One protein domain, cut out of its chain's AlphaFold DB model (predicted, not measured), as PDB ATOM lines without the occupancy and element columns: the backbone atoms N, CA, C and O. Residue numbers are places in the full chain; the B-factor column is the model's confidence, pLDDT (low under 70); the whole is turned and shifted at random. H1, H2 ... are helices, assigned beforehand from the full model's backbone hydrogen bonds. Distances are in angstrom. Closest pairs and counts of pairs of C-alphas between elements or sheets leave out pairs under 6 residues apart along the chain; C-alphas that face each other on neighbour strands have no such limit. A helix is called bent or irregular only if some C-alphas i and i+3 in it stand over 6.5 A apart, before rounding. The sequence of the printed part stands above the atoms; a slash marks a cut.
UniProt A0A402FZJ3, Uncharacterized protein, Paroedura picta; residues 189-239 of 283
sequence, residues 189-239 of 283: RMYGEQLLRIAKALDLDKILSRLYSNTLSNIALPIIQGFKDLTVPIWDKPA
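What this domain is: This is residues 189 to 239 of the 283 residues of an uncharacterized protein of Paroedura picta (UniProt A0A402FZJ3). H3, the longest helix, is one arm of a wide, open V with no packed core; past the loop at residues 212 to 218, short H2 begins the other arm and H1 turns across its end. The 51 printed residues, all helix in class, hold three named helices, H1, H2 and H3 in chain order, and no named strand. The whole is extended, radius of gyration of the C-alphas 16.4 A, spanning 48 by 26 by 18 A.

Where its parts are: Find C-alpha 220 at (124.902, 180.076, 144.218); from there H3, residues 220 to 236, runs 23.8 A to C-alpha 236 at (142.220, 175.574, 128.539). H3 is neither bent nor irregular, but only just: C-alphas 230 and 233 are 6.5 A apart. H2 is residues 205 to 211, 9.6 A. H1, residues 189 to 201, runs 18.3 A from C-alpha 189 at (98.149, 172.159, 143.815).

How they stand to each other: H3 and H2 are close but not clearly touching, closest at the C-alphas of Ala 220 and Leu 211, 7.8 A. They run the same way at a steep tilt of 68 degrees, only just short of about perpendicular. H2 and H1 are close but not clearly touching, closest at the C-alphas of Asp 205 and Ala 199, 6.4 A, and about perpendicular at 78 degrees. H1 and H3 are apart. Every O i to N i+4 pair is within hydrogen-bond range in H1 and H2, and 11 of 13 in H3.

The domain as a whole: The C-alphas farthest apart, Arg 189 and Ala 239, are 49.8 A apart. The printed part has no cut; the link H1 to H2 is tight, H2 to H3 short. Look at residues 205 to 224 for pLDDT under 70.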
ATOM      1  N   ARG A 189      98.061 172.386 142.366       80.38
ATOM      2  CA  ARG A 189      98.149 172.159 143.815       80.38
ATOM      3  C   ARG A 189      98.523 170.713 144.114       80.38
ATOM      4  O   ARG A 189      99.430 170.477 144.913       80.38
ATOM      5  N   MET A 190      97.888 169.761 143.436       86.31
ATOM      6  CA  MET A 190      98.162 168.335 143.600       86.31
ATOM      7  C   MET A 190      99.606 167.978 143.217       86.31
ATOM      8  O   MET A 190     100.304 167.308 143.983       86.31
ATOM      9  N   TYR A 191     100.093 168.497 142.086       83.69
ATOM     10  CA  TYR A 191     101.486 168.337 141.659       83.69
ATOM     11  C   TYR A 191     102.467 168.959 142.659       83.69
ATOM     12  O   TYR A 191     103.482 168.342 142.993       83.69
ATOM     13  N   GLY A 192     102.156 170.148 143.187       85.94
ATOM     14  CA  GLY A 192     102.963 170.803 144.218       85.94
ATOM     15  C   GLY A 192     103.070 169.971 145.501       85.94
ATOM     16  O   GLY A 192     104.165 169.789 146.040       85.94
ATOM     17  N   GLU A 193     101.959 169.399 145.967       87.69
ATOM     18  CA  GLU A 193     101.929 168.536 147.152       87.69
ATOM     19  C   GLU A 193     102.675 167.209 146.934       87.69
ATOM     20  O   GLU A 193     103.382 166.739 147.834       87.69
ATOM     21  N   GLN A 194     102.573 166.613 145.742       90.88
ATOM     22  CA  GLN A 194     103.315 165.403 145.384       90.88
ATOM     23  C   GLN A 194     104.824 165.660 145.354       90.88
ATOM     24  O   GLN A 194     105.589 164.892 145.944       90.88
ATOM     25  N   LEU A 195     105.256 166.757 144.727       86.31
ATOM     26  CA  LEU A 195     106.663 167.142 144.682       86.31
ATOM     27  C   LEU A 195     107.215 167.385 146.091       86.31
ATOM     28  O   LEU A 195     108.290 166.889 146.428       86.31
ATOM     29  N   LEU A 196     106.450 168.067 146.947       86.81
ATOM     30  CA  LEU A 196     106.820 168.295 148.342       86.81
ATOM     31  C   LEU A 196     106.945 166.981 149.126       86.81
ATOM     32  O   LEU A 196     107.851 166.822 149.943       86.81
ATOM     33  N   ARG A 197     106.061 166.009 148.873       90.69
ATOM     34  CA  ARG A 197     106.125 164.682 149.500       90.69
ATOM     35  C   ARG A 197     107.372 163.910 149.071       90.69
ATOM     36  O   ARG A 197     108.011 163.292 149.920       90.69
ATOM     37  N   ILE A 198     107.738 163.976 147.791       88.94
ATOM     38  CA  ILE A 198     108.967 163.367 147.259       88.94
ATOM     39  C   ILE A 198     110.199 164.043 147.865       88.94
ATOM     40  O   ILE A 198     111.102 163.355 148.338       88.94
ATOM     41  N   ALA A 199     110.219 165.376 147.920       80.88
ATOM     42  CA  ALA A 199     111.311 166.128 148.527       80.88
ATOM     43  C   ALA A 199     111.524 165.740 149.998       80.88
ATOM     44  O   ALA A 199     112.653 165.462 150.402       80.88
ATOM     45  N   LYS A 200     110.439 165.612 150.770       82.19
ATOM     46  CA  LYS A 200     110.477 165.127 152.158       82.19
ATOM     47  C   LYS A 200     110.963 163.685 152.271       82.19
ATOM     48  O   LYS A 200     111.787 163.390 153.132       82.19
ATOM     49  N   ALA A 201     110.481 162.792 151.407       86.31
ATOM     50  CA  ALA A 201     110.894 161.387 151.401       86.31
ATOM     51  C   ALA A 201     112.395 161.217 151.109       86.31
ATOM     52  O   ALA A 201     113.017 160.278 151.597       86.31
ATOM     53  N   LEU A 202     112.970 162.143 150.344       85.19
ATOM     54  CA  LEU A 202     114.384 162.172 149.983       85.19
ATOM     55  C   LEU A 202     115.248 163.031 150.933       85.19
ATOM     56  O   LEU A 202     116.423 163.240 150.640       85.19
ATOM     57  N   ASP A 203     114.692 163.542 152.043       84.31
ATOM     58  CA  ASP A 203     115.354 164.486 152.972       84.31
ATOM     59  C   ASP A 203     115.956 165.714 152.247       84.31
ATOM     60  O   ASP A 203     116.938 166.324 152.683       84.31
ATOM     61  N   LEU A 204     115.347 166.105 151.117       75.88
ATOM     62  CA  LEU A 204     115.757 167.272 150.337       75.88
ATOM     63  C   LEU A 204     115.406 168.576 151.048       75.88
ATOM     64  O   LEU A 204     115.944 169.603 150.663       75.88
ATOM     65  N   ASP A 205     114.597 168.564 152.110       69.31
ATOM     66  CA  ASP A 205     114.284 169.753 152.917       69.31
ATOM     67  C   ASP A 205     115.553 170.433 153.462       69.31
ATOM     68  O   ASP A 205     115.617 171.658 153.547       69.31
ATOM     69  N   LYS A 206     116.618 169.675 153.758       67.44
ATOM     70  CA  LYS A 206     117.923 170.234 154.172       67.44
ATOM     71  C   LYS A 206     118.688 170.883 153.022       67.44
ATOM     72  O   LYS A 206     119.423 171.845 153.224       67.44
ATOM     73  N   ILE A 207     118.532 170.355 151.812       64.19
ATOM     74  CA  ILE A 207     119.177 170.877 150.604       64.19
ATOM     75  C   ILE A 207     118.395 172.085 150.084       64.19
ATOM     76  O   ILE A 207     118.998 173.096 149.749       64.19
ATOM     77  N   LEU A 208     117.066 172.021 150.101       65.12
ATOM     78  CA  LEU A 208     116.160 173.105 149.750       65.12
ATOM     79  C   LEU A 208     116.258 174.245 150.756       65.12
ATOM     80  O   LEU A 208     116.398 175.380 150.333       65.12
ATOM     81  N   SER A 209     116.290 173.985 152.064       65.31
ATOM     82  CA  SER A 209     116.541 175.051 153.046       65.31
ATOM     83  C   SER A 209     117.910 175.690 152.849       65.31
ATOM     84  O   SER A 209     118.030 176.891 153.039       65.31
ATOM     85  N   ARG A 210     118.926 174.947 152.392       59.62
ATOM     86  CA  ARG A 210     120.224 175.515 152.010       59.62
ATOM     87  C   ARG A 210     120.141 176.315 150.702       59.62
ATOM     88  O   ARG A 210     120.692 177.396 150.636       59.62
ATOM     89  N   LEU A 211     119.427 175.849 149.682       58.06
ATOM     90  CA  LEU A 211     119.299 176.536 148.386       58.06
ATOM     91  C   LEU A 211     118.372 177.764 148.426       58.06
ATOM     92  O   LEU A 211     118.650 178.758 147.764       58.06
ATOM     93  N   TYR A 212     117.296 177.693 149.209       57.00
ATOM     94  CA  TYR A 212     116.253 178.714 149.373       57.00
ATOM     95  C   TYR A 212     116.388 179.502 150.680       57.00
ATOM     96  O   TYR A 212     115.526 180.324 150.997       57.00
ATOM     97  N   SER A 213     117.470 179.296 151.443       56.47
ATOM     98  CA  SER A 213     117.899 180.282 152.434       56.47
ATOM     99  C   SER A 213     117.967 181.619 151.710       56.47
ATOM    100  O   SER A 213     118.716 181.761 150.748       56.47
ATOM    101  N   ASN A 214     117.182 182.594 152.168       50.88
ATOM    102  CA  ASN A 214     117.006 183.919 151.555       50.88
ATOM    103  C   ASN A 214     118.324 184.729 151.432       50.88
ATOM    104  O   ASN A 214     118.349 185.866 150.973       50.88
ATOM    105  N   THR A 215     119.448 184.131 151.823       55.38
ATOM    106  CA  THR A 215     120.817 184.466 151.436       55.38
ATOM    107  C   THR A 215     121.105 183.986 150.002       55.38
ATOM    108  O   THR A 215     122.028 183.211 149.750       55.38
ATOM    109  N   LEU A 216     120.326 184.481 149.032       51.59
ATOM    110  CA  LEU A 216     120.470 184.175 147.599       51.59
ATOM    111  C   LEU A 216     121.881 184.448 147.034       51.59
ATOM    112  O   LEU A 216     122.206 183.982 145.945       51.59
ATOM    113  N   SER A 217     122.739 185.181 147.749       52.88
ATOM    114  CA  SER A 217     124.062 185.562 147.256       52.88
ATOM    115  C   SER A 217     125.176 184.556 147.552       52.88
ATOM    116  O   SER A 217     126.129 184.515 146.791       52.88
ATOM    117  N   ASN A 218     125.094 183.720 148.593       50.59
ATOM    118  CA  ASN A 218     126.288 182.999 149.079       50.59
ATOM    119  C   ASN A 218     126.318 181.492 148.808       50.59
ATOM    120  O   ASN A 218     127.321 180.854 149.108       50.59
ATOM    121  N   ILE A 219     125.255 180.906 148.252       50.66
ATOM    122  CA  ILE A 219     125.189 179.454 147.985       50.66
ATOM    123  C   ILE A 219     125.196 179.163 146.479       50.66
ATOM    124  O   ILE A 219     125.788 178.173 146.050       50.66
ATOM    125  N   ALA A 220     124.682 180.089 145.661       53.16
ATOM    126  CA  ALA A 220     124.902 180.076 144.218       53.16
ATOM    127  C   ALA A 220     126.382 180.311 143.867       53.16
ATOM    128  O   ALA A 220     126.910 179.634 142.988       53.16
ATOM    129  N   LEU A 221     127.079 181.207 144.583       56.22
ATOM    130  CA  LEU A 221     128.486 181.522 144.310       56.22
ATOM    131  C   LEU A 221     129.423 180.309 144.463       56.22
ATOM    132  O   LEU A 221     130.167 180.059 143.523       56.22
ATOM    133  N   PRO A 222     129.380 179.498 145.541       59.47
ATOM    134  CA  PRO A 222     130.212 178.300 145.655       59.47
ATOM    135  C   PRO A 222     129.916 177.238 144.598       59.47
ATOM    136  O   PRO A 222     130.837 176.572 144.137       59.47
ATOM    137  N   ILE A 223     128.650 177.070 144.195       65.75
ATOM    138  CA  ILE A 223     128.279 176.104 143.152       65.75
ATOM    139  C   ILE A 223     128.814 176.581 141.798       65.75
ATOM    140  O   ILE A 223     129.501 175.831 141.110       65.75
ATOM    141  N   ILE A 224     128.564 177.844 141.442       69.44
ATOM    142  CA  ILE A 224     129.050 178.454 140.197       69.44
ATOM    143  C   ILE A 224     130.583 178.472 140.165       69.44
ATOM    144  O   ILE A 224     131.174 178.176 139.126       69.44
ATOM    145  N   GLN A 225     131.232 178.776 141.291       71.25
ATOM    146  CA  GLN A 225     132.686 178.753 141.412       71.25
ATOM    147  C   GLN A 225     133.228 177.333 141.255       71.25
ATOM    148  O   GLN A 225     134.130 177.128 140.454       71.25
ATOM    149  N   GLY A 226     132.619 176.337 141.906       74.12
ATOM    150  CA  GLY A 226     133.002 174.935 141.742       74.12
ATOM    151  C   GLY A 226     132.884 174.456 140.291       74.12
ATOM    152  O   GLY A 226     133.766 173.757 139.798       74.12
ATOM    153  N   PHE A 227     131.845 174.883 139.565       77.81
ATOM    154  CA  PHE A 227     131.735 174.614 138.129       77.81
ATOM    155  C   PHE A 227     132.822 175.320 137.318       77.81
ATOM    156  O   PHE A 227     133.396 174.697 136.428       77.81
ATOM    157  N   LYS A 228     133.138 176.586 137.610       75.31
ATOM    158  CA  LYS A 228     134.231 177.307 136.937       75.31
ATOM    159  C   LYS A 228     135.583 176.638 137.179       75.31
ATOM    160  O   LYS A 228     136.300 176.387 136.217       75.31
ATOM    161  N   ASP A 229     135.887 176.273 138.419       77.00
ATOM    162  CA  ASP A 229     137.155 175.642 138.796       77.00
ATOM    163  C   ASP A 229     137.342 174.278 138.113       77.00
ATOM    164  O   ASP A 229     138.459 173.898 137.771       77.00
ATOM    165  N   LEU A 230     136.246 173.551 137.868       78.25
ATOM    166  CA  LEU A 230     136.268 172.281 137.139       78.25
ATOM    167  C   LEU A 230     136.337 172.466 135.620       78.25
ATOM    168  O   LEU A 230     137.040 171.723 134.942       78.25
ATOM    169  N   THR A 231     135.588 173.422 135.068       80.38
ATOM    170  CA  THR A 231     135.416 173.554 133.612       80.38
ATOM    171  C   THR A 231     136.538 174.342 132.946       80.38
ATOM    172  O   THR A 231     136.957 173.963 131.856       80.38
ATOM    173  N   VAL A 232     137.069 175.389 133.581       82.38
ATOM    174  CA  VAL A 232     138.116 176.239 132.986       82.38
ATOM    175  C   VAL A 232     139.377 175.436 132.627       82.38
ATOM    176  O   VAL A 232     139.787 175.497 131.469       82.38
ATOM    177  N   PRO A 233     139.939 174.576 133.502       82.50
ATOM    178  CA  PRO A 233     141.112 173.776 133.144       82.50
ATOM    179  C   PRO A 233     140.852 172.777 132.006       82.50
ATOM    180  O   PRO A 233     141.750 172.503 131.206       82.50
ATOM    181  N   ILE A 234     139.629 172.236 131.928       85.50
ATOM    182  CA  ILE A 234     139.203 171.325 130.855       85.50
ATOM    183  C   ILE A 234     139.199 172.063 129.511       85.50
ATOM    184  O   ILE A 234     139.662 171.512 128.514       85.50
ATOM    185  N   TRP A 235     138.710 173.304 129.489       87.12
ATOM    186  CA  TRP A 235     138.662 174.133 128.283       87.12
ATOM    187  C   TRP A 235     140.029 174.682 127.869       87.12
ATOM    188  O   TRP A 235     140.324 174.719 126.676       87.12
ATOM    189  N   ASP A 236     140.883 175.046 128.826       90.38
ATOM    190  CA  ASP A 236     142.220 175.574 128.539       90.38
ATOM    191  C   ASP A 236     143.151 174.503 127.955       90.38
ATOM    192  O   ASP A 236     143.995 174.788 127.101       90.38
ATOM    193  N   LYS A 237     143.030 173.253 128.428       89.31
ATOM    194  CA  LYS A 237     143.884 172.130 128.007       89.31
ATOM    195  C   LYS A 237     143.078 170.837 127.837       89.31
ATOM    196  O   LYS A 237     143.296 169.881 128.588       89.31
ATOM    197  N   PRO A 238     142.236 170.732 126.795       81.19
ATOM    198  CA  PRO A 238     141.366 169.571 126.604       81.19
ATOM    199  C   PRO A 238     142.154 168.265 126.426       81.19
ATOM    200  O   PRO A 238     141.741 167.220 126.914       81.19
ATOM    201  N   ALA A 239     143.341 168.324 125.811       85.31
ATOM    202  CA  ALA A 239     144.208 167.158 125.623       85.31
ATOM    203  C   ALA A 239     144.866 166.644 126.922       85.31
ATOM    204  O   ALA A 239     145.397 165.536 126.937       85.31
TER     205      ALA A 239